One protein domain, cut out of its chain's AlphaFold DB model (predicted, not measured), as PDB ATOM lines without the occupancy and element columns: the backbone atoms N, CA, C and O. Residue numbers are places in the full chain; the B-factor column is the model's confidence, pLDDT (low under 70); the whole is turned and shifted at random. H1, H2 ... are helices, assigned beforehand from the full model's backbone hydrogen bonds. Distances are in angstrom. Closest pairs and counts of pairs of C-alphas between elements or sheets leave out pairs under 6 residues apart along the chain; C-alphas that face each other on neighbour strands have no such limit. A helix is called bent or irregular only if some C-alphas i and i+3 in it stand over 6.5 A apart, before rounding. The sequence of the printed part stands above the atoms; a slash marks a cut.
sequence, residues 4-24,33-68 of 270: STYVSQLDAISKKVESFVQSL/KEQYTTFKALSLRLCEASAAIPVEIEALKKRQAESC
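AT A GLANCE: This is residues 4 to 24 and 33 to 68 of the 270 residues of an uncharacterized protein of Deltaproteobacteria bacterium (UniProt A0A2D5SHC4). Two long helices lie side by side with a gap between them, the shorter H1 and the much longer H2, running roughly opposite ways, and H2 makes the length of the rod. The printed part has 57 residues, with two named helices in the order H1, H2 and no named strand; the class is all helix. It is only just extended, close to loose, with a radius of gyration of the C-alphas of 15.5 A, and spans 53 by 20 by 12 A.

IN THESE COORDINATES: H1, residues 4 to 24, begins at C-alpha 4 (17.928, 94.887, 39.093) and is 30.5 A long from first to last C-alpha. H2, residues 33 to 66, measures 49.9 A and ends at C-alpha 66 (27.098, 86.909, 56.812). H2 is neither bent nor irregular, but only just: C-alphas 51 and 54 are 6.5 A apart.

HOW THE PARTS SIT: H1 and H2 are apart, with no C-alpha of the one within 8 A of the other. Residues 4 to 9 and 18 to 24 of H1 stand free, as do residues 33 to 45 and 54 to 68, of which 54 to 66 belong to H2. In H1 every O i to N i+4 pair is within hydrogen-bond range; in H2, 28 of 30 are.

THE WHOLE: The farthest C-alphas, Lys 33 and Cys 68, are 53.7 A apart. Residues 25 to 32 are not printed, and C-alphas 24 and 33 are 16.4 A apart across this cut. Mean pLDDT of the printed part is 91.0; no printed residue is under 70.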
ATOM      1  N   SER A   4      18.001  94.385  40.471       85.00
ATOM      2  CA  SER A   4      17.928  94.887  39.093       85.00
ATOM      3  C   SER A   4      17.493  96.357  39.035       85.00
ATOM      4  O   SER A   4      18.085  97.144  38.302       85.00
ATOM      5  N   THR A   5      16.543  96.774  39.885       91.88
ATOM      6  CA  THR A   5      16.117  98.179  39.982       91.88
ATOM      7  C   THR A   5      17.273  99.108  40.359       91.88
ATOM      8  O   THR A   5      17.438 100.146  39.724       91.88
ATOM      9  N   TYR A   6      18.088  98.743  41.353       90.12
ATOM     10  CA  TYR A   6      19.222  99.569  41.786       90.12
ATOM     11  C   TYR A   6      20.321  99.654  40.721       90.12
ATOM     12  O   TYR A   6      20.875 100.728  40.499       90.12
ATOM     13  N   VAL A   7      20.597  98.551  40.015       91.94
ATOM     14  CA  VAL A   7      21.567  98.534  38.906       91.94
ATOM     15  C   VAL A   7      21.112  99.453  37.769       91.94
ATOM     16  O   VAL A   7      21.890 100.289  37.316       91.94
ATOM     17  N   SER A   8      19.848  99.363  37.346       94.00
ATOM     18  CA  SER A   8      19.306 100.241  36.301       94.00
ATOM     19  C   SER A   8      19.278 101.714  36.720       94.00
ATOM     20  O   SER A   8      19.506 102.590  35.890       94.00
ATOM     21  N   GLN A   9      19.015 102.006  37.998       93.19
ATOM     22  CA  GLN A   9      19.075 103.374  38.519       93.19
ATOM     23  C   GLN A   9      20.496 103.938  38.471       93.19
ATOM     24  O   GLN A   9      20.674 105.072  38.025       93.19
ATOM     25  N   LEU A  10      21.498 103.159  38.888       92.44
ATOM     26  CA  LEU A  10      22.896 103.583  38.843       92.44
ATOM     27  C   LEU A  10      23.359 103.835  37.402       92.44
ATOM     28  O   LEU A  10      23.941 104.880  37.132       92.44
ATOM     29  N   ASP A  11      23.022 102.943  36.467       94.12
ATOM     30  CA  ASP A  11      23.306 103.119  35.035       94.12
ATOM     31  C   ASP A  11      22.662 104.397  34.465       94.12
ATOM     32  O   ASP A  11      23.317 105.194  33.789       94.12
ATOM     33  N   ALA A  12      21.391 104.650  34.794       96.06
ATOM     34  CA  ALA A  12      20.691 105.851  34.348       96.06
ATOM     35  C   ALA A  12      21.311 107.142  34.911       96.06
ATOM     36  O   ALA A  12      21.352 108.158  34.214       96.06
ATOM     37  N   ILE A  13      21.786 107.125  36.162       94.38
ATOM     38  CA  ILE A  13      22.479 108.266  36.774       94.38
ATOM     39  C   ILE A  13      23.827 108.496  36.091       94.38
ATOM     40  O   ILE A  13      24.105 109.632  35.707       94.38
ATOM     41  N   SER A  14      24.622 107.445  35.872       94.56
ATOM     42  CA  SER A  14      25.914 107.545  35.181       94.56
ATOM     43  C   SER A  14      25.764 108.181  33.798       94.56
ATOM     44  O   SER A  14      26.409 109.190  33.516       94.56
ATOM     45  N   LYS A  15      24.811 107.704  32.987       96.19
ATOM     46  CA  LYS A  15      24.521 108.271  31.656       96.19
ATOM     47  C   LYS A  15      24.113 109.743  31.703       96.19
ATOM     48  O   LYS A  15      24.487 110.525  30.832       96.19
ATOM     49  N   LYS A  16      23.339 110.148  32.718       95.69
ATOM     50  CA  LYS A  16      22.952 111.557  32.903       95.69
ATOM     51  C   LYS A  16      24.150 112.436  33.248       95.69
ATOM     52  O   LYS A  16      24.241 113.542  32.724       95.69
ATOM     53  N   VAL A  17      25.056 111.959  34.103       94.00
ATOM     54  CA  VAL A  17      26.287 112.685  34.450       94.00
ATOM     55  C   VAL A  17      27.184 112.826  33.220       94.00
ATOM     56  O   VAL A  17      27.626 113.933  32.928       94.00
ATOM     57  N   GLU A  18      27.386 111.753  32.454       94.38
ATOM     58  CA  GLU A  18      28.163 111.776  31.206       94.38
ATOM     59  C   GLU A  18      27.578 112.760  30.183       94.38
ATOM     60  O   GLU A  18      28.292 113.606  29.643       94.38
ATOM     61  N   SER A  19      26.260 112.716  29.967       95.56
ATOM     62  CA  SER A  19      25.565 113.645  29.069       95.56
ATOM     63  C   SER A  19      25.675 115.100  29.535       95.56
ATOM     64  O   SER A  19      25.882 115.994  28.712       95.56
ATOM     65  N   PHE A  20      25.583 115.350  30.844       93.19
ATOM     66  CA  PHE A  20      25.757 116.686  31.408       93.19
ATOM     67  C   PHE A  20      27.183 117.211  31.201       93.19
ATOM     68  O   PHE A  20      27.353 118.354  30.782       93.19
ATOM     69  N   VAL A  21      28.204 116.376  31.421       92.06
ATOM     70  CA  VAL A  21      29.609 116.730  31.153       92.06
ATOM     71  C   VAL A  21      29.808 117.083  29.679       92.06
ATOM     72  O   VAL A  21      30.396 118.120  29.379       92.06
ATOM     73  N   GLN A  22      29.258 116.285  28.759       94.38
ATOM     74  CA  GLN A  22      29.329 116.571  27.325       94.38
ATOM     75  C   GLN A  22      28.636 117.894  26.963       94.38
ATOM     76  O   GLN A  22      29.147 118.664  26.150       94.38
ATOM     77  N   SER A  23      27.487 118.182  27.580       94.12
ATOM     78  CA  SER A  23      26.784 119.451  27.384       94.12
ATOM     79  C   SER A  23      27.604 120.639  27.878       94.12
ATOM     80  O   SER A  23      27.590 121.670  27.217       94.12
ATOM     81  N   LEU A  24      28.311 120.514  29.006       89.56
ATOM     82  CA  LEU A  24      29.183 121.574  29.521       89.56
ATOM     83  C   LEU A  24      30.382 121.832  28.607       89.56
ATOM     84  O   LEU A  24      30.739 122.984  28.397       89.56
ATOM     85  N   LYS A  33      30.529 134.309  39.089       93.88
ATOM     86  CA  LYS A  33      31.322 133.808  40.229       93.88
ATOM     87  C   LYS A  33      30.487 132.954  41.198       93.88
ATOM     88  O   LYS A  33      30.975 131.948  41.717       93.88
ATOM     89  N   GLU A  34      29.235 133.339  41.429       95.56
ATOM     90  CA  GLU A  34      28.302 132.592  42.277       95.56
ATOM     91  C   GLU A  34      27.917 131.255  41.632       95.56
ATOM     92  O   GLU A  34      28.019 130.211  42.274       95.56
ATOM     93  N   GLN A  35      27.598 131.250  40.334       92.19
ATOM     94  CA  GLN A  35      27.288 130.024  39.590       92.19
ATOM     95  C   GLN A  35      28.474 129.051  39.557       92.19
ATOM     96  O   GLN A  35      28.287 127.855  39.770       92.19
ATOM     97  N   TYR A  36      29.704 129.547  39.384       92.50
ATOM     98  CA  TYR A  36      30.915 128.727  39.502       92.50
ATOM     99  C   TYR A  36      31.080 128.111  40.893       92.50
ATOM    100  O   TYR A  36      31.502 126.960  41.017       92.50
ATOM    101  N   THR A  37      30.749 128.861  41.942       94.44
ATOM    102  CA  THR A  37      30.801 128.357  43.321       94.44
ATOM    103  C   THR A  37      29.774 127.242  43.519       94.44
ATOM    104  O   THR A  37      30.111 126.178  44.039       94.44
ATOM    105  N   THR A  38      28.557 127.430  43.006       95.44
ATOM    106  CA  THR A  38      27.499 126.415  43.024       95.44
ATOM    107  C   THR A  38      27.884 125.164  42.233       95.44
ATOM    108  O   THR A  38      27.696 124.054  42.732       95.44
ATOM    109  N   PHE A  39      28.484 125.303  41.044       90.00
ATOM    110  CA  PHE A  39      28.978 124.154  40.275       90.00
ATOM    111  C   PHE A  39      30.013 123.346  41.052       90.00
ATOM    112  O   PHE A  39      29.909 122.122  41.116       90.00
ATOM    113  N   LYS A  40      30.977 124.018  41.693       91.06
ATOM    114  CA  LYS A  40      31.981 123.344  42.527       91.06
ATOM    115  C   LYS A  40      31.340 122.596  43.693       91.06
ATOM    116  O   LYS A  40      31.664 121.432  43.908       91.06
ATOM    117  N   ALA A  41      30.408 123.228  44.406       93.94
ATOM    118  CA  ALA A  41      29.726 122.606  45.539       93.94
ATOM    119  C   ALA A  41      28.907 121.370  45.122       93.94
ATOM    120  O   ALA A  41      28.992 120.320  45.757       93.94
ATOM    121  N   LEU A  42      28.145 121.463  44.026       93.62
ATOM    122  CA  LEU A  42      27.356 120.340  43.511       93.62
ATOM    123  C   LEU A  42      28.238 119.206  42.983       93.62
ATOM    124  O   LEU A  42      27.934 118.041  43.239       93.62
ATOM    125  N   SER A  43      29.331 119.536  42.289       90.88
ATOM    126  CA  SER A  43      30.302 118.544  41.821       90.88
ATOM    127  C   SER A  43      30.954 117.808  42.987       90.88
ATOM    128  O   SER A  43      31.086 116.591  42.925       90.88
ATOM    129  N   LEU A  44      31.327 118.518  44.057       92.50
ATOM    130  CA  LEU A  44      31.899 117.897  45.250       92.50
ATOM    131  C   LEU A  44      30.907 116.919  45.887       92.50
ATOM    132  O   LEU A  44      31.252 115.764  46.118       92.50
ATOM    133  N   ARG A  45      29.653 117.339  46.076       93.00
ATOM    134  CA  ARG A  45      28.604 116.478  46.638       93.00
ATOM    135  C   ARG A  45      28.350 115.230  45.785       93.00
ATOM    136  O   ARG A  45      28.081 114.162  46.323       93.00
ATOM    137  N   LEU A  46      28.429 115.354  44.456       91.25
ATOM    138  CA  LEU A  46      28.326 114.209  43.548       91.25
ATOM    139  C   LEU A  46      29.502 113.238  43.733       91.25
ATOM    140  O   LEU A  46      29.275 112.032  43.771       91.25
ATOM    141  N   CYS A  47      30.729 113.747  43.880       91.19
ATOM    142  CA  CYS A  47      31.913 112.931  44.161       91.19
ATOM    143  C   CYS A  47      31.836 112.231  45.524       91.19
ATOM    144  O   CYS A  47      32.188 111.061  45.636       91.19
ATOM    145  N   GLU A  48      31.355 112.916  46.560       90.75
ATOM    146  CA  GLU A  48      31.157 112.321  47.886       90.75
ATOM    147  C   GLU A  48      30.111 111.202  47.841       90.75
ATOM    148  O   GLU A  48      30.344 110.102  48.343       90.75
ATOM    149  N   ALA A  49      28.978 111.452  47.178       89.31
ATOM    150  CA  ALA A  49      27.938 110.446  46.999       89.31
ATOM    151  C   ALA A  49      28.442 109.244  46.186       89.31
ATOM    152  O   ALA A  49      28.160 108.103  46.548       89.31
ATOM    153  N   SER A  50      29.212 109.472  45.116       90.38
ATOM    154  CA  SER A  50      29.759 108.385  44.301       90.38
ATOM    155  C   SER A  50      30.828 107.576  45.037       90.38
ATOM    156  O   SER A  50      30.881 106.362  44.863       90.38
ATOM    157  N   ALA A  51      31.617 108.204  45.915       90.69
ATOM    158  CA  ALA A  51      32.590 107.520  46.764       90.69
ATOM    159  C   ALA A  51      31.937 106.614  47.825       90.69
ATOM    160  O   ALA A  51      32.533 105.611  48.219       90.69
ATOM    161  N   ALA A  52      30.708 106.915  48.257       90.88
ATOM    162  CA  ALA A  52      29.959 106.074  49.192       90.88
ATOM    163  C   ALA A  52      29.392 104.794  48.543       90.88
ATOM    164  O   ALA A  52      29.248 103.774  49.214       90.88
ATOM    165  N   ILE A  53      29.107 104.812  47.235       89.94
ATOM    166  CA  ILE A  53      28.537 103.667  46.503       89.94
ATOM    167  C   ILE A  53      29.378 102.383  46.643       89.94
ATOM    168  O   ILE A  53      28.809 101.368  47.047       89.94
ATOM    169  N   PRO A  54      30.696 102.365  46.348       88.19
ATOM    170  CA  PRO A  54      31.492 101.148  46.498       88.19
ATOM    171  C   PRO A  54      31.541 100.653  47.951       88.19
ATOM    172  O   PRO A  54      31.510  99.446  48.174       88.19
ATOM    173  N   VAL A  55      31.541 101.555  48.939       90.56
ATOM    174  CA  VAL A  55      31.511 101.187  50.367       90.56
ATOM    175  C   VAL A  55      30.222 100.439  50.713       90.56
ATOM    176  O   VAL A  55      30.267  99.382  51.342       90.56
ATOM    177  N   GLU A  56      29.073 100.940  50.259       90.75
ATOM    178  CA  GLU A  56      27.780 100.289  50.495       90.75
ATOM    179  C   GLU A  56      27.629  98.972  49.728       90.75
ATOM    180  O   GLU A  56      27.036  98.025  50.250       90.75
ATOM    181  N   ILE A  57      28.189  98.868  48.516       89.19
ATOM    182  CA  ILE A  57      28.224  97.611  47.753       89.19
ATOM    183  C   ILE A  57      29.000  96.540  48.527       89.19
ATOM    184  O   ILE A  57      28.484  95.436  48.714       89.19
ATOM    185  N   GLU A  58      30.190  96.866  49.035       85.94
ATOM    186  CA  GLU A  58      30.975  95.935  49.853       85.94
ATOM    187  C   GLU A  58      30.257  95.591  51.170       85.94
ATOM    188  O   GLU A  58      30.202  94.427  51.570       85.94
ATOM    189  N   ALA A  59      29.600  96.560  51.814       87.69
ATOM    190  CA  ALA A  59      28.797  96.303  53.010       87.69
ATOM    191  C   ALA A  59      27.587  95.391  52.731       87.69
ATOM    192  O   ALA A  59      27.228  94.548  53.557       87.69
ATOM    193  N   LEU A  60      26.925  95.533  51.579       87.69
ATOM    194  CA  LEU A  60      25.844  94.641  51.145       87.69
ATOM    195  C   LEU A  60      26.357  93.224  50.887       87.69
ATOM    196  O   LEU A  60      25.748  92.262  51.356       87.69
ATOM    197  N   LYS A  61      27.487  93.104  50.187       85.19
ATOM    198  CA  LYS A  61      28.157  91.835  49.901       85.19
ATOM    199  C   LYS A  61      28.520  91.101  51.191       85.19
ATOM    200  O   LYS A  61      28.157  89.937  51.362       85.19
ATOM    201  N   LYS A  62      29.109  91.818  52.153       83.50
ATOM    202  CA  LYS A  62      29.426  91.299  53.487       83.50
ATOM    203  C   LYS A  62      28.177  90.860  54.251       83.50
ATOM    204  O   LYS A  62      28.131  89.724  54.702       83.50
ATOM    205  N   ARG A  63      27.124  91.686  54.327       85.50
ATOM    206  CA  ARG A  63      25.847  91.318  54.982       85.50
ATOM    207  C   ARG A  63      25.209  90.076  54.356       85.50
ATOM    208  O   ARG A  63      24.665  89.225  55.059       85.50
ATOM    209  N   GLN A  64      25.274  89.954  53.031       84.31
ATOM    210  CA  GLN A  64      24.775  88.780  52.322       84.31
ATOM    211  C   GLN A  64      25.583  87.526  52.674       84.31
ATOM    212  O   GLN A  64      24.983  86.492  52.974       84.31
ATOM    213  N   ALA A  65      26.913  87.617  52.662       82.06
ATOM    214  CA  ALA A  65      27.792  86.523  53.058       82.06
ATOM    215  C   ALA A  65      27.574  86.141  54.528       82.06
ATOM    216  O   ALA A  65      27.456  84.962  54.848       82.06
ATOM    217  N   GLU A  66      27.411  87.127  55.407       82.31
ATOM    218  CA  GLU A  66      27.098  86.909  56.812       82.31
ATOM    219  C   GLU A  66      25.763  86.195  56.971       82.31
ATOM    220  O   GLU A  66      25.706  85.270  57.757       82.31
ATOM    221  N   SER A  67      24.713  86.513  56.205       83.69
ATOM    222  CA  SER A  67      23.407  85.821  56.280       83.69
ATOM    223  C   SER A  67      23.444  84.323  55.921       83.69
ATOM    224  O   SER A  67      22.470  83.594  56.121       83.69
ATOM    225  N   CYS A  68      24.558  83.855  55.368       89.81
ATOM    226  CA  CYS A  68      24.734  82.518  54.832       89.81
ATOM    227  C   CYS A  68      25.132  81.532  55.935       89.81
ATOM    228  O   CYS A  68      26.314  81.367  56.225       89.81
TER     229      CYS A  68